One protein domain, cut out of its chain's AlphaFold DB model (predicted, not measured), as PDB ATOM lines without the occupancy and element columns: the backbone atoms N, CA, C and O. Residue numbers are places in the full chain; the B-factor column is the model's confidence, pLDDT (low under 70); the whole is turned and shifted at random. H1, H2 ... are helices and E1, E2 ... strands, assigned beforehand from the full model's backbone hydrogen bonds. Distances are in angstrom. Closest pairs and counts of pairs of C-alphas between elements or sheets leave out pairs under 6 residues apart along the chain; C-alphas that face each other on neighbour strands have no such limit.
ATOM      1  N   ARG A 187     170.590 196.863 173.907       82.19
ATOM      2  CA  ARG A 187     170.433 195.529 174.482       82.19
ATOM      3  C   ARG A 187     171.809 194.998 174.885       82.19
ATOM      4  O   ARG A 187     172.754 195.179 174.115       82.19
ATOM      5  N   PRO A 188     171.944 194.383 176.073       82.31
ATOM      6  CA  PRO A 188     173.188 193.738 176.475       82.31
ATOM      7  C   PRO A 188     173.555 192.607 175.505       82.31
ATOM      8  O   PRO A 188     172.682 191.965 174.924       82.31
ATOM      9  N   SER A 189     174.853 192.363 175.317       73.19
ATOM     10  CA  SER A 189     175.330 191.369 174.346       73.19
ATOM     11  C   SER A 189     174.819 189.959 174.670       73.19
ATOM     12  O   SER A 189     174.977 189.478 175.794       73.19
ATOM     13  N   GLY A 190     174.208 189.305 173.676       67.31
ATOM     14  CA  GLY A 190     173.739 187.918 173.754       67.31
ATOM     15  C   GLY A 190     172.606 187.654 174.753       67.31
ATOM     16  O   GLY A 190     172.404 186.496 175.101       67.31
ATOM     17  N   ASP A 191     171.926 188.697 175.253       68.44
ATOM     18  CA  ASP A 191     170.875 188.617 176.287       68.44
ATOM     19  C   ASP A 191     171.288 187.822 177.551       68.44
ATOM     20  O   ASP A 191     170.446 187.340 178.310       68.44
ATOM     21  N   LEU A 192     172.601 187.718 177.814       77.69
ATOM     22  CA  LEU A 192     173.178 187.018 178.974       77.69
ATOM     23  C   LEU A 192     172.692 187.598 180.309       77.69
ATOM     24  O   LEU A 192     172.573 186.885 181.307       77.69
ATOM     25  N   VAL A 193     172.421 188.903 180.320       82.94
ATOM     26  CA  VAL A 193     171.786 189.628 181.420       82.94
ATOM     27  C   VAL A 193     170.728 190.567 180.857       82.94
ATOM     28  O   VAL A 193     170.901 191.137 179.782       82.94
ATOM     29  N   SER A 194     169.638 190.764 181.600       83.00
ATOM     30  CA  SER A 194     168.578 191.706 181.223       83.00
ATOM     31  C   SER A 194     168.988 193.169 181.410       83.00
ATOM     32  O   SER A 194     168.475 194.048 180.718       83.00
ATOM     33  N   GLU A 195     169.888 193.434 182.363       88.38
ATOM     34  CA  GLU A 195     170.318 194.774 182.759       88.38
ATOM     35  C   GLU A 195     171.813 194.782 183.103       88.38
ATOM     36  O   GLU A 195     172.300 193.923 183.840       88.38
ATOM     37  N   VAL A 196     172.539 195.779 182.598       91.69
ATOM     38  CA  VAL A 196     173.961 196.003 182.906       91.69
ATOM     39  C   VAL A 196     174.084 196.868 184.159       91.69
ATOM     40  O   VAL A 196     173.520 197.957 184.219       91.69
ATOM     41  N   ARG A 197     174.855 196.424 185.156       93.38
ATOM     42  CA  ARG A 197     175.130 197.197 186.384       93.38
ATOM     43  C   ARG A 197     176.412 198.014 186.261       93.38
ATOM     44  O   ARG A 197     177.486 197.441 186.059       93.38
ATOM     45  N   ILE A 198     176.294 199.326 186.439       96.00
ATOM     46  CA  ILE A 198     177.399 200.289 186.382       96.00
ATOM     47  C   ILE A 198     177.641 200.839 187.788       96.00
ATOM     48  O   ILE A 198     176.783 201.526 188.338       96.00
ATOM     49  N   LEU A 199     178.802 200.551 188.373       96.94
ATOM     50  CA  LEU A 199     179.190 201.049 189.691       96.94
ATOM     51  C   LEU A 199     179.816 202.438 189.587       96.94
ATOM     52  O   LEU A 199     180.820 202.611 188.904       96.94
ATOM     53  N   LEU A 200     179.260 203.409 190.307       96.50
ATOM     54  CA  LEU A 200     179.811 204.754 190.430       96.50
ATOM     55  C   LEU A 200     180.756 204.801 191.635       96.50
ATOM     56  O   LEU A 200     180.306 204.677 192.771       96.50
ATOM     57  N   VAL A 201     182.053 205.012 191.406       94.44
ATOM     58  CA  VAL A 201     183.072 205.087 192.469       94.44
ATOM     59  C   VAL A 201     183.814 206.409 192.386       94.44
ATOM     60  O   VAL A 201     184.204 206.840 191.312       94.44
ATOM     61  N   GLY A 202     184.052 207.061 193.521       91.88
ATOM     62  CA  GLY A 202     184.820 208.302 193.540       91.88
ATOM     63  C   GLY A 202     184.835 208.989 194.902       91.88
ATOM     64  O   GLY A 202     184.062 208.600 195.794       91.88
ATOM     65  N   PRO A 203     185.661 210.036 195.071       91.19
ATOM     66  CA  PRO A 203     185.774 210.795 196.318       91.19
ATOM     67  C   PRO A 203     184.434 211.345 196.828       91.19
ATOM     68  O   PRO A 203     183.462 211.476 196.072       91.19
ATOM     69  N   VAL A 204     184.346 211.677 198.116       89.94
ATOM     70  CA  VAL A 204     183.220 212.471 198.644       89.94
ATOM     71  C   VAL A 204     183.120 213.792 197.863       89.94
ATOM     72  O   VAL A 204     184.131 214.385 197.507       89.94
ATOM     73  N   GLY A 205     181.902 214.219 197.508       86.50
ATOM     74  CA  GLY A 205     181.682 215.455 196.736       86.50
ATOM     75  C   GLY A 205     181.933 215.363 195.221       86.50
ATOM     76  O   GLY A 205     181.693 216.331 194.511       86.50
ATOM     77  N   SER A 206     182.332 214.200 194.691       87.75
ATOM     78  CA  SER A 206     182.551 213.992 193.242       87.75
ATOM     79  C   SER A 206     181.287 214.024 192.370       87.75
ATOM     80  O   SER A 206     181.394 214.028 191.153       87.75
ATOM     81  N   GLY A 207     180.083 214.022 192.952       89.44
ATOM     82  CA  GLY A 207     178.833 214.108 192.185       89.44
ATOM     83  C   GLY A 207     178.211 212.774 191.740       89.44
ATOM     84  O   GLY A 207     177.346 212.795 190.873       89.44
ATOM     85  N   LYS A 208     178.572 211.631 192.345       92.56
ATOM     86  CA  LYS A 208     177.988 210.300 192.037       92.56
ATOM     87  C   LYS A 208     176.449 210.274 192.075       92.56
ATOM     88  O   LYS A 208     175.802 210.019 191.062       92.56
ATOM     89  N   SER A 209     175.863 210.630 193.219       91.81
ATOM     90  CA  SER A 209     174.406 210.670 193.413       91.81
ATOM     91  C   SER A 209     173.724 211.709 192.509       91.81
ATOM     92  O   SER A 209     172.634 211.474 191.988       91.81
ATOM     93  N   SER A 210     174.400 212.838 192.255       91.50
ATOM     94  CA  SER A 210     173.925 213.884 191.334       91.50
ATOM     95  C   SER A 210     173.874 213.404 189.884       91.50
ATOM     96  O   SER A 210     172.901 213.665 189.172       91.50
ATOM     97  N   PHE A 211     174.876 212.634 189.451       92.56
ATOM     98  CA  PHE A 211     174.899 212.037 188.121       92.56
ATOM     99  C   PHE A 211     173.723 211.077 187.919       92.56
ATOM    100  O   PHE A 211     173.012 211.195 186.922       92.56
ATOM    101  N   PHE A 212     173.449 210.196 188.888       92.50
ATOM    102  CA  PHE A 212     172.278 209.319 188.824       92.50
ATOM    103  C   PHE A 212     170.969 210.113 188.676       92.50
ATOM    104  O   PHE A 212     170.203 209.866 187.741       92.50
ATOM    105  N   ASN A 213     170.734 211.100 189.548       91.88
ATOM    106  CA  ASN A 213     169.530 211.933 189.477       91.88
ATOM    107  C   ASN A 213     169.431 212.663 188.128       91.88
ATOM    108  O   ASN A 213     168.338 212.778 187.576       91.88
ATOM    109  N   SER A 214     170.556 213.107 187.561       91.50
ATOM    110  CA  SER A 214     170.612 213.767 186.249       91.50
ATOM    111  C   SER A 214     170.229 212.820 185.108       91.50
ATOM    112  O   SER A 214     169.417 213.184 184.252       91.50
ATOM    113  N   VAL A 215     170.744 211.584 185.121       91.25
ATOM    114  CA  VAL A 215     170.375 210.537 184.153       91.25
ATOM    115  C   VAL A 215     168.886 210.218 184.264       91.25
ATOM    116  O   VAL A 215     168.175 210.285 183.261       91.25
ATOM    117  N   LYS A 216     168.374 209.948 185.473       90.12
ATOM    118  CA  LYS A 216     166.947 209.647 185.688       90.12
ATOM    119  C   LYS A 216     166.054 210.803 185.222       90.12
ATOM    120  O   LYS A 216     165.116 210.586 184.451       90.12
ATOM    121  N   SER A 217     166.406 212.037 185.584       90.25
ATOM    122  CA  SER A 217     165.678 213.246 185.179       90.25
ATOM    123  C   SER A 217     165.605 213.409 183.657       90.25
ATOM    124  O   SER A 217     164.590 213.858 183.116       90.25
ATOM    125  N   ALA A 218     166.654 213.010 182.927       87.62
ATOM    126  CA  ALA A 218     166.671 213.082 181.469       87.62
ATOM    127  C   ALA A 218     165.614 212.173 180.812       87.62
ATOM    128  O   ALA A 218     165.018 212.575 179.804       87.62
ATOM    129  N   PHE A 219     165.345 210.999 181.392       86.88
ATOM    130  CA  PHE A 219     164.327 210.060 180.910       86.88
ATOM    131  C   PHE A 219     162.916 210.372 181.429       86.88
ATOM    132  O   PHE A 219     161.950 210.145 180.704       86.88
ATOM    133  N   TYR A 220     162.785 210.920 182.642       82.19
ATOM    134  CA  TYR A 220     161.489 211.243 183.262       82.19
ATOM    135  C   TYR A 220     160.919 212.600 182.824       82.19
ATOM    136  O   TYR A 220     159.726 212.859 182.992       82.19
ATOM    137  N   GLY A 221     161.750 213.486 182.265       78.44
ATOM    138  CA  GLY A 221     161.325 214.807 181.790       78.44
ATOM    139  C   GLY A 221     161.073 215.832 182.904       78.44
ATOM    140  O   GLY A 221     160.631 216.944 182.625       78.44
ATOM    141  N   HIS A 222     161.377 215.483 184.152       79.25
ATOM    142  CA  HIS A 222     161.353 216.365 185.315       79.25
ATOM    143  C   HIS A 222     162.498 216.000 186.263       79.25
ATOM    144  O   HIS A 222     163.099 214.939 186.133       79.25
ATOM    145  N   PHE A 223     162.816 216.901 187.192       81.69
ATOM    146  CA  PHE A 223     163.893 216.698 188.154       81.69
ATOM    147  C   PHE A 223     163.502 215.664 189.223       81.69
ATOM    148  O   PHE A 223     162.449 215.812 189.846       81.69
ATOM    149  N   THR A 224     164.359 214.662 189.433       86.62
ATOM    150  CA  THR A 224     164.167 213.551 190.385       86.62
ATOM    151  C   THR A 224     165.200 213.587 191.513       86.62
ATOM    152  O   THR A 224     166.349 213.960 191.277       86.62
ATOM    153  N   ARG A 225     164.823 213.145 192.717       85.25
ATOM    154  CA  ARG A 225     165.614 213.223 193.966       85.25
ATOM    155  C   ARG A 225     165.818 211.875 194.661       85.25
ATOM    156  O   ARG A 225     166.030 211.822 195.869       85.25
ATOM    157  N   GLN A 226     165.727 210.778 193.918       86.12
ATOM    158  CA  GLN A 226     165.770 209.438 194.498       86.12
ATOM    159  C   GLN A 226     167.116 209.115 195.180       86.12
ATOM    160  O   GLN A 226     167.125 208.434 196.206       86.12
ATOM    161  N   ALA A 227     168.246 209.623 194.672       86.75
ATOM    162  CA  ALA A 227     169.500 209.609 195.426       86.75
ATOM    163  C   ALA A 227     169.662 210.919 196.205       86.75
ATOM    164  O   ALA A 227     169.584 212.006 195.630       86.75
ATOM    165  N   VAL A 228     169.900 210.831 197.516       84.94
ATOM    166  CA  VAL A 228     170.058 212.020 198.366       84.94
ATOM    167  C   VAL A 228     171.315 212.790 197.963       84.94
ATOM    168  O   VAL A 228     172.395 212.218 197.845       84.94
ATOM    169  N   MET A 229     171.182 214.108 197.810       85.44
ATOM    170  CA  MET A 229     172.292 215.009 197.502       85.44
ATOM    171  C   MET A 229     172.561 215.984 198.653       85.44
ATOM    172  O   MET A 229     171.712 216.234 199.517       85.44
ATOM    173  N   GLY A 230     173.766 216.549 198.674       80.94
ATOM    174  CA  GLY A 230     174.140 217.580 199.632       80.94
ATOM    175  C   GLY A 230     175.635 217.646 199.907       80.94
ATOM    176  O   GLY A 230     176.431 216.958 199.270       80.94
ATOM    177  N   SER A 231     175.981 218.461 200.897       81.19
ATOM    178  CA  SER A 231     177.330 218.603 201.439       81.19
ATOM    179  C   SER A 231     177.323 218.287 202.938       81.19
ATOM    180  O   SER A 231     176.429 218.723 203.660       81.19
ATOM    181  N   ASP A 232     178.284 217.495 203.403       78.19
ATOM    182  CA  ASP A 232     178.549 217.231 204.822       78.19
ATOM    183  C   ASP A 232     180.049 216.905 204.970       78.19
ATOM    184  O   ASP A 232     180.730 216.633 203.979       78.19
ATOM    185  N   GLU A 233     180.576 216.911 206.195       73.88
ATOM    186  CA  GLU A 233     182.000 216.635 206.484       73.88
ATOM    187  C   GLU A 233     182.434 215.204 206.120       73.88
ATOM    188  O   GLU A 233     183.624 214.909 205.998       73.88
ATOM    189  N   THR A 234     181.463 214.297 205.999       79.88
ATOM    190  CA  THR A 234     181.638 212.895 205.607       79.88
ATOM    191  C   THR A 234     180.596 212.533 204.553       79.88
ATOM    192  O   THR A 234     179.654 213.286 204.304       79.88
ATOM    193  N   SER A 235     180.736 211.368 203.918       81.44
ATOM    194  CA  SER A 235     179.789 210.945 202.886       81.44
ATOM    195  C   SER A 235     178.343 210.885 203.407       81.44
ATOM    196  O   SER A 235     178.045 210.192 204.384       81.44
ATOM    197  N   ILE A 236     177.441 211.598 202.720       81.62
ATOM    198  CA  ILE A 236     175.987 211.530 202.940       81.62
ATOM    199  C   ILE A 236     175.454 210.152 202.538       81.62
ATOM    200  O   ILE A 236     174.673 209.544 203.270       81.62
ATOM    201  N   THR A 237     175.903 209.647 201.388       82.56
ATOM    202  CA  THR A 237     175.584 208.306 200.902       82.56
ATOM    203  C   THR A 237     176.338 207.291 201.746       82.56
ATOM    204  O   THR A 237     177.536 207.105 201.580       82.56
ATOM    205  N   LYS A 238     175.642 206.638 202.676       84.38
ATOM    206  CA  LYS A 238     176.231 205.594 203.533       84.38
ATOM    207  C   LYS A 238     175.746 204.183 203.203       84.38
ATOM    208  O   LYS A 238     176.155 203.232 203.858       84.38
ATOM    209  N   GLN A 239     174.868 204.052 202.212       87.31
ATOM    210  CA  GLN A 239     174.336 202.773 201.754       87.31
ATOM    211  C   GLN A 239     174.800 202.484 200.332       87.31
ATOM    212  O   GLN A 239     174.924 203.404 199.526       87.31
ATOM    213  N   TYR A 240     175.005 201.210 200.020       90.56
ATOM    214  CA  TYR A 240     175.085 200.743 198.643       90.56
ATOM    215  C   TYR A 240     173.686 200.763 198.040       90.56
ATOM    216  O   TYR A 240     172.773 200.155 198.600       90.56
ATOM    217  N   ARG A 241     173.495 201.471 196.928       90.69
ATOM    218  CA  ARG A 241     172.173 201.652 196.320       90.69
ATOM    219  C   ARG A 241     172.201 201.266 194.856       90.69
ATOM    220  O   ARG A 241     173.034 201.767 194.111       90.69
ATOM    221  N   THR A 242     171.273 200.421 194.424       91.38
ATOM    222  CA  THR A 242     171.130 200.039 193.016       91.38
ATOM    223  C   THR A 242     169.857 200.636 192.447       91.38
ATOM    224  O   THR A 242     168.756 200.270 192.859       91.38
ATOM    225  N   TYR A 243     170.000 201.547 191.492       90.75
ATOM    226  CA  TYR A 243     168.885 202.285 190.928       90.75
ATOM    227  C   TYR A 243     168.601 201.867 189.489       90.75
ATOM    228  O   TYR A 243     169.445 202.005 188.598       90.75
ATOM    229  N   SER A 244     167.380 201.394 189.259       87.69
ATOM    230  CA  SER A 244     166.859 201.161 187.916       87.69
ATOM    231  C   SER A 244     166.294 202.458 187.336       87.69
ATOM    232  O   SER A 244     165.669 203.256 188.038       87.69
ATOM    233  N   VAL A 245     166.518 202.688 186.041       88.12
ATOM    234  CA  VAL A 245     165.994 203.864 185.336       88.12
ATOM    235  C   VAL A 245     164.859 203.420 184.424       88.12
ATOM    236  O   VAL A 245     165.024 202.494 183.637       88.12
ATOM    237  N   LYS A 246     163.699 204.076 184.500       85.25
ATOM    238  CA  LYS A 246     162.558 203.808 183.609       85.25
ATOM    239  C   LYS A 246     162.428 204.873 182.528       85.25
ATOM    240  O   LYS A 246     162.843 206.020 182.695       85.25
ATOM    241  N   ASN A 247     161.807 204.505 181.413       83.06
ATOM    242  CA  ASN A 247     161.465 205.451 180.355       83.06
ATOM    243  C   ASN A 247     160.171 206.220 180.690       83.06
ATOM    244  O   ASN A 247     159.123 205.956 180.099       83.06
ATOM    245  N   GLY A 248     160.257 207.147 181.645       74.19
ATOM    246  CA  GLY A 248     159.117 207.900 182.172       74.19
ATOM    247  C   GLY A 248     158.410 207.206 183.339       74.19
ATOM    248  O   GLY A 248     158.692 206.051 183.669       74.19
ATOM    249  N   GLU A 249     157.478 207.921 183.970       65.25
ATOM    250  CA  GLU A 249     156.710 207.420 185.113       65.25
ATOM    251  C   GLU A 249     155.850 206.212 184.699       65.25
ATOM    252  O   GLU A 249     155.050 206.287 183.767       65.25
ATOM    253  N   GLY A 250     156.063 205.061 185.346       66.31
ATOM    254  CA  GLY A 250     155.391 203.802 184.992       66.31
ATOM    255  C   GLY A 250     155.844 203.166 183.666       66.31
ATOM    256  O   GLY A 250     155.243 202.184 183.228       66.31
ATOM    257  N   GLY A 251     156.890 203.698 183.026       76.38
ATOM    258  CA  GLY A 251     157.456 203.158 181.791       76.38
ATOM    259  C   GLY A 251     158.246 201.859 181.988       76.38
ATOM    260  O   GLY A 251     158.516 201.425 183.109       76.38
ATOM    261  N   LYS A 252     158.662 201.241 180.874       82.31
ATOM    262  CA  LYS A 252     159.557 200.070 180.901       82.31
ATOM    263  C   LYS A 252     160.920 200.453 181.483       82.31
ATOM    264  O   LYS A 252     161.436 201.534 181.181       82.31
ATOM    265  N   THR A 253     161.496 199.551 182.272       85.25
ATOM    266  CA  THR A 253     162.862 199.685 182.779       85.25
ATOM    267  C   THR A 253     163.859 199.637 181.627       85.25
ATOM    268  O   THR A 253     163.691 198.877 180.668       85.25
ATOM    269  N   LEU A 254     164.863 200.502 181.695       89.62
ATOM    270  CA  LEU A 254     165.973 200.530 180.761       89.62
ATOM    271  C   LEU A 254     166.938 199.372 181.058       89.62
ATOM    272  O   LEU A 254     167.051 198.947 182.201       89.62
ATOM    273  N   PRO A 255     167.666 198.884 180.046       89.38
ATOM    274  CA  PRO A 255     168.598 197.746 180.139       89.38
ATOM    275  C   PRO A 255     169.881 198.030 180.953       89.38
ATOM    276  O   PRO A 255     170.919 197.409 180.717       89.38
ATOM    277  N   PHE A 256     169.863 198.986 181.882       91.62
ATOM    278  CA  PHE A 256     171.001 199.315 182.735       91.62
ATOM    279  C   PHE A 256     170.558 199.810 184.117       91.62
ATOM    280  O   PHE A 256     169.497 200.412 184.285       91.62
ATOM    281  N   ILE A 257     171.422 199.583 185.102       92.44
ATOM    282  CA  ILE A 257     171.273 199.975 186.503       92.44
ATOM    283  C   ILE A 257     172.503 200.786 186.899       92.44
ATOM    284  O   ILE A 257     173.635 200.381 186.633       92.44
ATOM    285  N   LEU A 258     172.280 201.906 187.584       95.31
ATOM    286  CA  LEU A 258     173.350 202.689 188.194       95.31
ATOM    287  C   LEU A 258     173.456 202.319 189.673       95.31
ATOM    288  O   LEU A 258     172.480 202.414 190.416       95.31
ATOM    289  N   CYS A 259     174.637 201.883 190.093       94.94
ATOM    290  CA  CYS A 259     174.927 201.533 191.474       94.94
ATOM    291  C   CYS A 259     175.705 202.679 192.132       94.94
ATOM    292  O   CYS A 259     176.850 202.940 191.767       94.94
ATOM    293  N   ASP A 260     175.082 203.361 193.089       94.19
ATOM    294  CA  ASP A 260     175.700 204.436 193.865       94.19
ATOM    295  C   ASP A 260     176.382 203.870 195.118       94.19
ATOM    296  O   ASP A 260     175.868 202.958 195.780       94.19
ATOM    297  N   SER A 261     177.557 204.408 195.437       92.50
ATOM    298  CA  SER A 261     178.400 203.948 196.539       92.50
ATOM    299  C   SER A 261     178.661 205.061 197.547       92.50
ATOM    300  O   SER A 261     178.623 206.255 197.232       92.50
ATOM    301  N   MET A 262     179.045 204.666 198.762       91.06
ATOM    302  CA  MET A 262     179.652 205.607 199.697       91.06
ATOM    303  C   MET A 262     180.907 206.230 199.074       91.06
ATOM    304  O   MET A 262     181.640 205.579 198.324       91.06
ATOM    305  N   GLY A 263     181.120 207.522 199.323       90.56
ATOM    306  CA  GLY A 263     182.282 208.237 198.802       90.56
ATOM    307  C   GLY A 263     183.583 207.766 199.445       90.56
ATOM    308  O   GLY A 263     183.601 207.371 200.611       90.56
ATOM    309  N   LEU A 264     184.673 207.835 198.683       90.06
ATOM    310  CA  LEU A 264     186.019 207.624 199.210       90.06
ATOM    311  C   LEU A 264     186.446 208.857 200.018       90.06
ATOM    312  O   LEU A 264     186.311 209.983 199.537       90.06
ATOM    313  N   ASP A 265     186.966 208.641 201.220       89.06
ATOM    314  CA  ASP A 265     187.594 209.667 202.064       89.06
ATOM    315  C   ASP A 265     189.065 209.284 202.279       89.06
ATOM    316  O   ASP A 265     189.478 208.152 202.005       89.06
ATOM    317  N   GLU A 266     189.881 210.219 202.741       84.56
ATOM    318  CA  GLU A 266     191.283 209.951 203.057       84.56
ATOM    319  C   GLU A 266     191.426 209.231 204.394       84.56
ATOM    320  O   GLU A 266     192.218 208.290 204.497       84.56
ATOM    321  N   ARG A 267     190.623 209.630 205.386       81.88
ATOM    322  CA  ARG A 267     190.603 209.036 206.728       81.88
ATOM    323  C   ARG A 267     190.115 207.594 206.618       81.88
ATOM    324  O   ARG A 267     189.103 207.352 205.982       81.88
ATOM    325  N   GLU A 268     190.809 206.631 207.219       72.31
ATOM    326  CA  GLU A 268     190.390 205.217 207.150       72.31
ATOM    327  C   GLU A 268     189.051 204.965 207.856       72.31
ATOM    328  O   GLU A 268     188.283 204.105 207.443       72.31
ATOM    329  N   GLU A 269     188.734 205.777 208.863       75.19
ATOM    330  CA  GLU A 269     187.482 205.714 209.626       75.19
ATOM    331  C   GLU A 269     186.321 206.476 208.957       75.19
ATOM    332  O   GLU A 269     185.209 206.529 209.488       75.19
ATOM    333  N   ALA A 270     186.552 207.086 207.791       73.88
ATOM    334  CA  ALA A 270     185.528 207.778 207.021       73.88
ATOM    335  C   ALA A 270     185.511 207.242 205.581       73.88
ATOM    336  O   ALA A 270     186.539 207.029 204.957       73.88
ATOM    337  N   GLY A 271     184.328 207.022 205.012       84.38
ATOM    338  CA  GLY A 271     184.210 206.616 203.609       84.38
ATOM    339  C   GLY A 271     184.395 205.120 203.338       84.38
ATOM    340  O   GLY A 271     184.563 204.305 204.242       84.38
ATOM    341  N   LEU A 272     184.207 204.751 202.071       87.31
ATOM    342  CA  LEU A 272     184.045 203.359 201.646       87.31
ATOM    343  C   LEU A 272     185.305 202.520 201.901       87.31
ATOM    344  O   LEU A 272     186.389 202.860 201.419       87.31
ATOM    345  N   CYS A 273     185.140 201.396 202.605       88.00
ATOM    346  CA  CYS A 273     186.206 200.424 202.812       88.00
ATOM    347  C   CYS A 273     186.602 199.789 201.469       88.00
ATOM    348  O   CYS A 273     185.750 199.343 200.700       88.00
ATOM    349  N   LEU A 274     187.902 199.728 201.177       87.25
ATOM    350  CA  LEU A 274     188.384 199.187 199.900       87.25
ATOM    351  C   LEU A 274     188.106 197.686 199.763       87.25
ATOM    352  O   LEU A 274     187.877 197.208 198.657       87.25
ATOM    353  N   ASP A 275     188.058 196.956 200.877       87.00
ATOM    354  CA  ASP A 275     187.759 195.524 200.864       87.00
ATOM    355  C   ASP A 275     186.283 195.249 200.520       87.00
ATOM    356  O   ASP A 275     185.965 194.205 199.944       87.00
ATOM    357  N   ASP A 276     185.373 196.195 200.792       89.62
ATOM    358  CA  ASP A 276     183.975 196.097 200.356       89.62
ATOM    359  C   ASP A 276     183.846 196.206 198.837       89.62
ATOM    360  O   ASP A 276     182.949 195.600 198.256       89.62
ATOM    361  N   ILE A 277     184.748 196.923 198.159       90.81
ATOM    362  CA  ILE A 277     184.663 197.131 196.709       90.81
ATOM    363  C   ILE A 277     184.759 195.801 195.973       90.81
ATOM    364  O   ILE A 277     183.918 195.523 195.124       90.81
ATOM    365  N   LEU A 278     185.692 194.924 196.350       90.00
ATOM    366  CA  LEU A 278     185.797 193.594 195.746       90.00
ATOM    367  C   LEU A 278     184.512 192.770 195.938       90.00
ATOM    368  O   LEU A 278     184.102 192.026 195.042       90.00
ATOM    369  N   HIS A 279     183.851 192.921 197.088       90.44
ATOM    370  CA  HIS A 279     182.569 192.279 197.362       90.44
ATOM    371  C   HIS A 279     181.439 192.863 196.503       90.44
ATOM    372  O   HIS A 279     180.628 192.101 195.975       90.44
ATOM    373  N   ILE A 280     181.409 194.186 196.314       92.50
ATOM    374  CA  ILE A 280     180.457 194.867 195.426       92.50
ATOM    375  C   ILE A 280     180.653 194.389 193.987       92.50
ATOM    376  O   ILE A 280     179.686 193.961 193.361       92.50
ATOM    377  N   LEU A 281     181.892 194.394 193.478       92.31
ATOM    378  CA  LEU A 281     182.218 193.994 192.103       92.31
ATOM    379  C   LEU A 281     181.710 192.583 191.788       92.31
ATOM    380  O   LEU A 281     181.115 192.343 190.736       92.31
ATOM    381  N   LYS A 282     181.885 191.663 192.739       90.00
ATOM    382  CA  LYS A 282     181.452 190.268 192.615       90.00
ATOM    383  C   LYS A 282     179.960 190.046 192.901       90.00
ATOM    384  O   LYS A 282     179.503 188.922 192.726       90.00
ATOM    385  N   GLY A 283     179.203 191.071 193.299       88.12
ATOM    386  CA  GLY A 283     177.757 190.996 193.549       88.12
ATOM    387  C   GLY A 283     177.355 190.481 194.938       88.12
ATOM    388  O   GLY A 283     176.193 190.151 195.160       88.12
ATOM    389  N   PHE A 284     178.293 190.402 195.887       87.81
ATOM    390  CA  PHE A 284     178.038 189.901 197.247       87.81
ATOM    391  C   PHE A 284     177.253 190.885 198.127       87.81
ATOM    392  O   PHE A 284     176.653 190.477 199.124       87.81
ATOM    393  N   VAL A 285     177.271 192.173 197.769       87.94
ATOM    394  CA  VAL A 285     176.638 193.259 198.527       87.94
ATOM    395  C   VAL A 285     175.229 193.529 197.978       87.94
ATOM    396  O   VAL A 285     175.105 193.915 196.814       87.94
ATOM    397  N   PRO A 286     174.163 193.350 198.779       86.88
ATOM    398  CA  PRO A 286     172.793 193.603 198.337       86.88
ATOM    399  C   PRO A 286     172.452 195.098 198.334       86.88
ATOM    400  O   PRO A 286     173.069 195.892 199.050       86.88
ATOM    401  N   ASP A 287     171.411 195.473 197.583       87.06
ATOM    402  CA  ASP A 287     170.830 196.822 197.651       87.06
ATOM    403  C   ASP A 287     170.492 197.206 199.103       87.06
ATOM    404  O   ASP A 287     170.003 196.390 199.887       87.06
ATOM    405  N   ARG A 288     170.735 198.474 199.444       86.06
ATOM    406  CA  ARG A 288     170.546 199.088 200.775       86.06
ATOM    407  C   ARG A 288     171.470 198.574 201.870       86.06
ATOM    408  O   ARG A 288     171.229 198.863 203.043       86.06
ATOM    409  N   TYR A 289     172.543 197.866 201.522       87.62
ATOM    410  CA  TYR A 289     173.574 197.532 202.498       87.62
ATOM    411  C   TYR A 289     174.167 198.807 203.107       87.62
ATOM    412  O   TYR A 289     174.645 199.685 202.391       87.62
ATOM    413  N   GLN A 290     174.125 198.909 204.433       87.25
ATOM    414  CA  GLN A 290     174.697 200.015 205.189       87.25
ATOM    415  C   GLN A 290     176.191 199.761 205.393       87.25
ATOM    416  O   GLN A 290     176.561 198.817 206.087       87.25
ATOM    417  N   PHE A 291     177.036 200.615 204.818       86.12
ATOM    418  CA  PHE A 291     178.481 200.487 204.968       86.12
ATOM    419  C   PHE A 291     178.933 200.835 206.387       86.12
ATOM    420  O   PHE A 291     178.447 201.801 206.991       86.12
ATOM    421  N   ASP A 292     179.913 200.075 206.867       83.38
ATOM    422  CA  ASP A 292     180.704 200.367 208.057       83.38
ATOM    423  C   ASP A 292     182.146 200.661 207.598       83.38
ATOM    424  O   ASP A 292     182.828 199.745 207.135       83.38
ATOM    425  N   PRO A 293     182.625 201.918 207.692       80.88
ATOM    426  CA  PRO A 293     183.985 202.285 207.284       80.88
ATOM    427  C   PRO A 293     185.074 201.420 207.934       80.88
ATOM    428  O   PRO A 293     186.115 201.178 207.329       80.88
ATOM    429  N   CYS A 294     184.820 200.921 209.148       78.94
ATOM    430  CA  CYS A 294     185.801 200.199 209.950       78.94
ATOM    431  C   CYS A 294     185.705 198.674 209.799       78.94
ATOM    432  O   CYS A 294     186.586 197.957 210.281       78.94
ATOM    433  N   LYS A 295     184.627 198.144 209.203       82.81
ATOM    434  CA  LYS A 295     184.383 196.697 209.122       82.81
ATOM    435  C   LYS A 295     183.799 196.307 207.764       82.81
ATOM    436  O   LYS A 295     182.605 196.514 207.554       82.81
ATOM    437  N   PRO A 296     184.585 195.649 206.893       82.19
ATOM    438  CA  PRO A 296     184.058 195.172 205.628       82.19
ATOM    439  C   PRO A 296     183.028 194.061 205.839       82.19
ATOM    440  O   PRO A 296     183.047 193.332 206.845       82.19
ATOM    441  N   ILE A 297     182.146 193.901 204.859       81.44
ATOM    442  CA  ILE A 297     181.131 192.858 204.838       81.44
ATOM    443  C   ILE A 297     181.791 191.474 204.902       81.44
ATOM    444  O   ILE A 297     182.777 191.184 204.225       81.44
ATOM    445  N   LYS A 298     181.245 190.586 205.738       77.56
ATOM    446  CA  LYS A 298     181.739 189.209 205.893       77.56
ATOM    447  C   LYS A 298     180.704 188.199 205.390       77.56
ATOM    448  O   LYS A 298     179.512 188.436 205.584       77.56
ATOM    449  N   PRO A 299     181.125 187.017 204.895       62.66
ATOM    450  CA  PRO A 299     180.219 185.956 204.437       62.66
ATOM    451  C   PRO A 299     179.193 185.459 205.466       62.66
ATOM    452  O   PRO A 299     178.197 184.849 205.104       62.66
ATOM    453  N   ARG A 300     179.434 185.706 206.762       58.22
ATOM    454  CA  ARG A 300     178.544 185.326 207.876       58.22
ATOM    455  C   ARG A 300     177.454 186.369 208.170       58.22
ATOM    456  O   ARG A 300     176.695 186.201 209.118       58.22
ATOM    457  N   HIS A 301     177.419 187.474 207.426       61.19
ATOM    458  CA  HIS A 301     176.421 188.525 207.587       61.19
ATOM    459  C   HIS A 301     175.088 188.076 206.972       61.19
ATOM    460  O   HIS A 301     175.075 187.577 205.852       61.19
ATOM    461  N   LEU A 302     173.964 188.292 207.669       57.41
ATOM    462  CA  LEU A 302     172.626 187.819 207.256       57.41
ATOM    463  C   LEU A 302     172.199 188.292 205.851       57.41
ATOM    464  O   LEU A 302     171.368 187.663 205.210       57.41
ATOM    465  N   ALA A 303     172.773 189.406 205.394       58.56
ATOM    466  CA  ALA A 303     172.504 190.025 204.099       58.56
ATOM    467  C   ALA A 303     173.532 189.661 202.999       58.56
ATOM    468  O   ALA A 303     173.453 190.192 201.899       58.56
ATOM    469  N   TYR A 304     174.531 188.815 203.278       65.56
ATOM    470  CA  TYR A 304     175.569 188.461 202.303       65.56
ATOM    471  C   TYR A 304     175.029 187.478 201.261       65.56
ATOM    472  O   TYR A 304     174.544 186.401 201.607       65.56
ATOM    473  N   ASN A 305     175.143 187.820 199.979       64.69
ATOM    474  CA  ASN A 305     174.687 186.940 198.907       64.69
ATOM    475  C   ASN A 305     175.704 185.817 198.671       64.69
ATOM    476  O   ASN A 305     176.684 186.021 197.980       64.69
ATOM    477  N   THR A 306     175.511 184.624 199.226       68.25
ATOM    478  CA  THR A 306     176.533 183.559 199.209       68.25
ATOM    479  C   THR A 306     176.887 183.016 197.816       68.25
ATOM    480  O   THR A 306     177.952 182.418 197.663       68.25
ATOM    481  N   SER A 307     176.052 183.240 196.794       75.31
ATOM    482  CA  SER A 307     176.332 182.856 195.403       75.31
ATOM    483  C   SER A 307     175.622 183.800 194.417       75.31
ATOM    484  O   SER A 307     174.539 183.484 193.918       75.31
ATOM    485  N   PRO A 308     176.188 184.991 194.147       80.94
ATOM    486  CA  PRO A 308     175.515 185.995 193.340       80.94
ATOM    487  C   PRO A 308     175.450 185.575 191.864       80.94
ATOM    488  O   PRO A 308     176.489 185.256 191.266       80.94
ATOM    489  N   PRO A 309     174.253 185.588 191.244       84.31
ATOM    490  CA  PRO A 309     174.104 185.314 189.822       84.31
ATOM    491  C   PRO A 309     174.776 186.410 188.986       84.31
ATOM    492  O   PRO A 309     175.023 187.517 189.465       84.31
ATOM    493  N   LEU A 310     175.026 186.128 187.702       84.94
ATOM    494  CA  LEU A 310     175.700 187.062 186.788       84.94
ATOM    495  C   LEU A 310     175.040 188.454 186.776       84.94
ATOM    496  O   LEU A 310     175.735 189.459 186.854       84.94
ATOM    497  N   LYS A 311     173.699 188.501 186.794       85.88
ATOM    498  CA  LYS A 311     172.907 189.743 186.835       85.88
ATOM    499  C   LYS A 311     173.200 190.656 188.035       85.88
ATOM    500  O   LYS A 311     172.905 191.845 187.970       85.88
ATOM    501  N   ASP A 312     173.736 190.118 189.130       86.38
ATOM    502  CA  ASP A 312     174.013 190.870 190.360       86.38
ATOM    503  C   ASP A 312     175.472 191.331 190.452       86.38
ATOM    504  O   ASP A 312     175.805 192.148 191.309       86.38
ATOM    505  N   ARG A 313     176.335 190.877 189.534       91.50
ATOM    506  CA  ARG A 313     177.716 191.353 189.416       91.50
ATOM    507  C   ARG A 313     177.772 192.743 188.789       91.50
ATOM    508  O   ARG A 313     176.876 193.158 188.051       91.50
ATOM    509  N   ILE A 314     178.852 193.465 189.064       94.81
ATOM    510  CA  ILE A 314     179.140 194.721 188.372       94.81
ATOM    511  C   ILE A 314     179.724 194.410 186.999       94.81
ATOM    512  O   ILE A 314     180.615 193.578 186.860       94.81
ATOM    513  N   HIS A 315     179.209 195.099 185.986       93.56
ATOM    514  CA  HIS A 315     179.590 194.902 184.590       93.56
ATOM    515  C   HIS A 315     180.470 196.049 184.075       93.56
ATOM    516  O   HIS A 315     181.239 195.867 183.134       93.56
ATOM    517  N   CYS A 316     180.372 197.227 184.698       94.31
ATOM    518  CA  CYS A 316     181.218 198.378 184.410       94.31
ATOM    519  C   CYS A 316     181.462 199.208 185.677       94.31
ATOM    520  O   CYS A 316     180.561 199.350 186.505       94.31
ATOM    521  N   VAL A 317     182.653 199.786 185.819       95.88
ATOM    522  CA  VAL A 317     182.973 200.766 186.867       95.88
ATOM    523  C   VAL A 317     183.209 202.136 186.242       95.88
ATOM    524  O   VAL A 317     184.061 202.290 185.371       95.88
ATOM    525  N   ALA A 318     182.474 203.138 186.713       96.12
ATOM    526  CA  ALA A 318     182.669 204.533 186.357       96.12
ATOM    527  C   ALA A 318     183.347 205.283 187.512       96.12
ATOM    528  O   ALA A 318     182.761 205.463 188.585       96.12
ATOM    529  N   TYR A 319     184.574 205.745 187.281       91.69
ATOM    530  CA  TYR A 319     185.309 206.605 188.203       91.69
ATOM    531  C   TYR A 319     184.800 208.036 188.089       91.69
ATOM    532  O   TYR A 319     185.093 208.730 187.121       91.69
ATOM    533  N   VAL A 320     184.027 208.476 189.075       93.19
ATOM    534  CA  VAL A 320     183.423 209.806 189.111       93.19
ATOM    535  C   VAL A 320     184.373 210.779 189.801       93.19
ATOM    536  O   VAL A 320     184.663 210.636 190.991       93.19
ATOM    537  N   LEU A 321     184.844 211.783 189.064       86.50
ATOM    538  CA  LEU A 321     185.801 212.781 189.538       86.50
ATOM    539  C   LEU A 321     185.274 214.189 189.257       86.50
ATOM    540  O   LEU A 321     184.774 214.472 188.174       86.50
ATOM    541  N   ASN A 322     185.404 215.082 190.235       82.50
ATOM    542  CA  ASN A 322     185.081 216.493 190.050       82.50
ATOM    543  C   ASN A 322     186.228 217.168 189.290       82.50
ATOM    544  O   ASN A 322     187.355 217.183 189.788       82.50
ATOM    545  N   ILE A 323     185.941 217.743 188.120       79.44
ATOM    546  CA  ILE A 323     186.960 218.376 187.270       79.44
ATOM    547  C   ILE A 323     187.690 219.518 187.990       79.44
ATOM    548  O   ILE A 323     188.888 219.703 187.811       79.44
ATOM    549  N   ASN A 324     186.996 220.222 188.886       76.50
ATOM    550  CA  ASN A 324     187.542 221.374 189.602       76.50
ATOM    551  C   ASN A 324     188.504 220.985 190.736       76.50
ATOM    552  O   ASN A 324     189.178 221.850 191.284       76.50
ATOM    553  N   SER A 325     188.562 219.705 191.117       75.81
ATOM    554  CA  SER A 325     189.405 219.226 192.221       75.81
ATOM    555  C   SER A 325     190.230 217.985 191.877       75.81
ATOM    556  O   SER A 325     190.893 217.431 192.750       75.81
ATOM    557  N   VAL A 326     190.175 217.496 190.634       74.00
ATOM    558  CA  VAL A 326     190.879 216.268 190.226       74.00
ATOM    559  C   VAL A 326     192.402 216.434 190.284       74.00
ATOM    560  O   VAL A 326     193.112 215.500 190.642       74.00
ATOM    561  N   ASN A 327     192.892 217.649 190.037       70.94
ATOM    562  CA  ASN A 327     194.320 217.972 190.051       70.94
ATOM    563  C   ASN A 327     194.875 218.195 191.464       70.94
ATOM    564  O   ASN A 327     196.085 218.216 191.658       70.94
ATOM    565  N   SER A 328     193.993 218.363 192.450       76.12
ATOM    566  CA  SER A 328     194.339 218.565 193.859       76.12
ATOM    567  C   SER A 328     194.092 217.311 194.704       76.12
ATOM    568  O   SER A 328     193.984 217.408 195.926       76.12
ATOM    569  N   LEU A 329     193.931 216.141 194.078       79.75
ATOM    570  CA  LEU A 329     193.802 214.880 194.806       79.75
ATOM    571  C   LEU A 329     195.125 214.549 195.498       79.75
ATOM    572  O   LEU A 329     196.184 214.597 194.877       79.75
ATOM    573  N   SER A 330     195.066 214.169 196.773       86.88
ATOM    574  CA  SER A 330     196.258 213.730 197.498       86.88
ATOM    575  C   SER A 330     196.796 212.404 196.961       86.88
ATOM    576  O   SER A 330     196.043 211.553 196.472       86.88
ATOM    577  N   ASP A 331     198.092 212.163 197.167       85.69
ATOM    578  CA  ASP A 331     198.734 210.890 196.823       85.69
ATOM    579  C   ASP A 331     198.033 209.689 197.472       85.69
ATOM    580  O   ASP A 331     197.904 208.626 196.862       85.69
ATOM    581  N   LYS A 332     197.512 209.867 198.696       88.44
ATOM    582  CA  LYS A 332     196.735 208.839 199.401       88.44
ATOM    583  C   LYS A 332     195.453 208.497 198.645       88.44
ATOM    584  O   LYS A 332     195.162 207.317 198.448       88.44
ATOM    585  N   MET A 333     194.693 209.497 198.201       87.69
ATOM    586  CA  MET A 333     193.462 209.277 197.437       87.69
ATOM    587  C   MET A 333     193.753 208.646 196.071       87.69
ATOM    588  O   MET A 333     193.084 207.690 195.671       87.69
ATOM    589  N   VAL A 334     194.797 209.115 195.383       85.88
ATOM    590  CA  VAL A 334     195.262 208.528 194.117       85.88
ATOM    591  C   VAL A 334     195.655 207.061 194.309       85.88
ATOM    592  O   VAL A 334     195.279 206.213 193.499       85.88
ATOM    593  N   ALA A 335     196.344 206.718 195.400       85.56
ATOM    594  CA  ALA A 335     196.690 205.336 195.724       85.56
ATOM    595  C   ALA A 335     195.448 204.458 195.959       85.56
ATOM    596  O   ALA A 335     195.408 203.326 195.464       85.56
ATOM    597  N   LYS A 336     194.412 204.971 196.646       89.88
ATOM    598  CA  LYS A 336     193.125 204.265 196.813       89.88
ATOM    599  C   LYS A 336     192.466 203.994 195.458       89.88
ATOM    600  O   LYS A 336     192.102 202.853 195.184       89.88
ATOM    601  N   LEU A 337     192.383 204.997 194.581       89.19
ATOM    602  CA  LEU A 337     191.820 204.843 193.232       89.19
ATOM    603  C   LEU A 337     192.606 203.828 192.387       89.19
ATOM    604  O   LEU A 337     192.000 202.945 191.787       89.19
ATOM    605  N   LYS A 338     193.945 203.879 192.407       87.06
ATOM    606  CA  LYS A 338     194.811 202.899 191.720       87.06
ATOM    607  C   LYS A 338     194.654 201.481 192.264       87.06
ATOM    608  O   LYS A 338     194.794 200.518 191.515       87.06
ATOM    609  N   ARG A 339     194.406 201.319 193.567       89.88
ATOM    610  CA  ARG A 339     194.101 200.006 194.152       89.88
ATOM    611  C   ARG A 339     192.781 199.467 193.606       89.88
ATOM    612  O   ARG A 339     192.770 198.355 193.099       89.88
ATOM    613  N   ILE A 340     191.731 200.285 193.610       90.75
ATOM    614  CA  ILE A 340     190.424 199.913 193.047       90.75
ATOM    615  C   ILE A 340     190.561 199.549 191.569       90.75
ATOM    616  O   ILE A 340     189.983 198.571 191.118       90.75
ATOM    617  N   GLN A 341     191.349 200.316 190.817       89.44
ATOM    618  CA  GLN A 341     191.631 200.043 189.411       89.44
ATOM    619  C   GLN A 341     192.227 198.654 189.188       89.44
ATOM    620  O   GLN A 341     191.785 197.942 188.290       89.44
ATOM    621  N   ARG A 342     193.186 198.244 190.024       88.31
ATOM    622  CA  ARG A 342     193.750 196.890 189.976       88.31
ATOM    623  C   ARG A 342     192.688 195.834 190.272       88.31
ATOM    624  O   ARG A 342     192.518 194.936 189.459       88.31
ATOM    625  N   ASP A 343     191.903 196.010 191.335       90.62
ATOM    626  CA  ASP A 343     190.836 195.064 191.701       90.62
ATOM    627  C   ASP A 343     189.789 194.896 190.575       90.62
ATOM    628  O   ASP A 343     189.287 193.796 190.335       90.62
ATOM    629  N   VAL A 344     189.466 195.980 189.858       90.75
ATOM    630  CA  VAL A 344     188.544 195.986 188.705       90.75
ATOM    631  C   VAL A 344     189.138 195.254 187.500       90.75
ATOM    632  O   VAL A 344     188.440 194.450 186.876       90.75
ATOM    633  N   ILE A 345     190.418 195.495 187.197       88.81
ATOM    634  CA  ILE A 345     191.154 194.820 186.116       88.81
ATOM    635  C   ILE A 345     191.255 193.318 186.396       88.81
ATOM    636  O   ILE A 345     190.960 192.518 185.512       88.81
ATOM    637  N   ASP A 346     191.588 192.934 187.629       91.44
ATOM    638  CA  ASP A 346     191.710 191.531 188.044       91.44
ATOM    639  C   ASP A 346     190.368 190.785 187.956       91.44
ATOM    640  O   ASP A 346     190.327 189.576 187.724       91.44
ATOM    641  N   CYS A 347     189.248 191.501 188.097       89.38
ATOM    642  CA  CYS A 347     187.907 190.956 187.881       89.38
ATOM    643  C   CYS A 347     187.483 190.921 186.399       89.38
ATOM    644  O   CYS A 347     186.405 190.401 186.103       89.38
ATOM    645  N   GLY A 348     188.280 191.473 185.477       89.44
ATOM    646  CA  GLY A 348     187.960 191.554 184.049       89.44
ATOM    647  C   GLY A 348     186.788 192.490 183.725       89.44
ATOM    648  O   GLY A 348     186.060 192.247 182.764       89.44
ATOM    649  N   ILE A 349     186.559 193.525 184.540       92.81
ATOM    650  CA  ILE A 349     185.415 194.442 184.412       92.81
ATOM    651  C   ILE A 349     185.817 195.686 183.602       92.81
ATOM    652  O   ILE A 349     186.889 196.255 183.798       92.81
ATOM    653  N   GLY A 350     184.938 196.141 182.702       88.56
ATOM    654  CA  GLY A 350     185.161 197.364 181.924       88.56
ATOM    655  C   GLY A 350     185.155 198.620 182.801       88.56
ATOM    656  O   GLY A 350     184.357 198.734 183.730       88.56
ATOM    657  N   GLN A 351     186.010 199.594 182.493       88.81
ATOM    658  CA  GLN A 351     186.162 200.808 183.299       88.81
ATOM    659  C   GLN A 351     186.124 202.083 182.460       88.81
ATOM    660  O   GLN A 351     186.651 202.118 181.350       88.81
ATOM    661  N   VAL A 352     185.520 203.135 183.012       90.75
ATOM    662  CA  VAL A 352     185.412 204.467 182.400       90.75
ATOM    663  C   VAL A 352     185.663 205.554 183.443       90.75
ATOM    664  O   VAL A 352     185.421 205.346 184.630       90.75
ATOM    665  N   VAL A 353     186.125 206.727 183.015       86.25
ATOM    666  CA  VAL A 353     186.259 207.908 183.880       86.25
ATOM    667  C   VAL A 353     185.181 208.917 183.500       86.25
ATOM    668  O   VAL A 353     185.011 209.236 182.326       86.25
ATOM    669  N   LEU A 354     184.449 209.409 184.495       88.31
ATOM    670  CA  LEU A 354     183.404 210.413 184.355       88.31
ATOM    671  C   LEU A 354     183.829 211.687 185.087       88.31
ATOM    672  O   LEU A 354     183.944 211.695 186.314       88.31
ATOM    673  N   LEU A 355     184.003 212.773 184.337       83.56
ATOM    674  CA  LEU A 355     184.270 214.096 184.896       83.56
ATOM    675  C   LEU A 355     182.955 214.850 185.127       83.56
ATOM    676  O   LEU A 355     182.131 214.977 184.221       83.56
ATOM    677  N   THR A 356     182.749 215.337 186.347       84.50
ATOM    678  CA  THR A 356     181.556 216.088 186.771       84.50
ATOM    679  C   THR A 356     181.882 217.564 187.019       84.50
ATOM    680  O   THR A 356     183.052 217.945 187.055       84.50
ATOM    681  N   ASN A 357     180.841 218.389 187.212       74.56
ATOM    682  CA  ASN A 357     180.921 219.845 187.431       74.56
ATOM    683  C   ASN A 357     181.581 220.614 186.274       74.56
ATOM    684  O   ASN A 357     182.399 221.512 186.472       74.56
ATOM    685  N   VAL A 358     181.216 220.242 185.047       70.38
ATOM    686  CA  VAL A 358     181.649 220.917 183.819       70.38
ATOM    687  C   VAL A 358     180.760 222.142 183.587       70.38
ATOM    688  O   VAL A 358     179.831 222.123 182.781       70.38
ATOM    689  N   ASP A 359     181.017 223.206 184.344       53.47
ATOM    690  CA  ASP A 359     180.149 224.392 184.367       53.47
ATOM    691  C   ASP A 359     180.383 225.341 183.166       53.47
ATOM    692  O   ASP A 359     179.525 226.167 182.851       53.47
ATOM    693  N   ASN A 360     181.495 225.184 182.431       48.41
ATOM    694  CA  ASN A 360     181.795 225.902 181.182       48.41
ATOM    695  C   ASN A 360     181.786 224.938 179.981       48.41
ATOM    696  O   ASN A 360     182.804 224.373 179.595       48.41
TER     697      ASN A 360
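AT A GLANCE: This is residues 187 to 360 of the 853 residues of the protein "Interferon-induced protein 44" of Cricetulus griseus (UniProt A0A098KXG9). A strongly twisted five-stranded sheet curls round helix H1, while H2 and H3, side by side, only graze that sheet with residues 277 to 281 and 337 to 345. Long loops make up much of the rest, the longest being residues 282 to 315 between H2 and E4. The printed part has 174 residues with three named helices and five named strands, in the chain order E1 H1 E2 E3 H2 E4 H3 E5; the sheet is mixed and runs E2 E3 E1 E4 E5. The class is mixed, helices and strands, though only 71 residues are in named elements. The whole is compact, with a radius of gyration of the C-alphas of 15.8 A and spans of 45 by 43 by 27 A.

IN THESE COORDINATES: E1 is residues 196 to 201, 16.0 A long, beginning at C-alpha 196 (173.961, 196.003, 182.906). H1, residues 208 to 220, measures 18.7 A. E2 is residues 241 to 246, 16.1 A, and E3 is residues 253 to 260, 17.6 A, bending by 74 degrees at residue 256. H2, residues 274 to 281, measures 11.2 A. E4 is residues 316 to 322, 19.4 A. H3, residues 331 to 346, measures 22.4 A and begins at C-alpha 331 (198.734, 210.890, 196.823). E5 is residues 350 to 356, 19.7 A, ending at C-alpha 356 (181.556, 216.088, 186.771).

HOW THE PARTS SIT: E1 is parallel to E3, with N 198 and O 257 2.9 A apart, and to E4, with N 199 and O 316 2.8 A apart. The hairpin E2 and E3 is antiparallel, with N 243 and O 258 at 2.8 A. E4 and E5 are parallel, with N 319 and O 352 at 2.8 A. H1 is on one face of the sheet; its closest C-alphas to E2 are Lys 216 and Val 245, 5.9 A apart. H2 and H3 touch, closest at the C-alphas of Leu 278 and Asp 343, 6.6 A, the same way at a shallow tilt of 33 degrees, only just short of steep. E4, H3 and E5 form a strand-helix-strand unit, two parallel neighbour strands with a helix between them along the chain; E3, H2 and E4 form a split one, with E1 between its strands. Both crossovers are right-handed. H1 is apart from H2 and H3. Every O i to N i+4 pair is within hydrogen-bond range in H1 and H3, but 2 of 4 in H2.

THE WHOLE: The two C-alphas farthest apart, those of Arg 300 and Asn 360, are 48.7 A apart. The printed part has no cut. The links H1 to E2, E3 to H2 and H2 to E4 are long. Mean pLDDT of the printed part is 84.5; it is under 70 at residues 190 to 191, 249 to 250, 299 to 306 and 359 to 360.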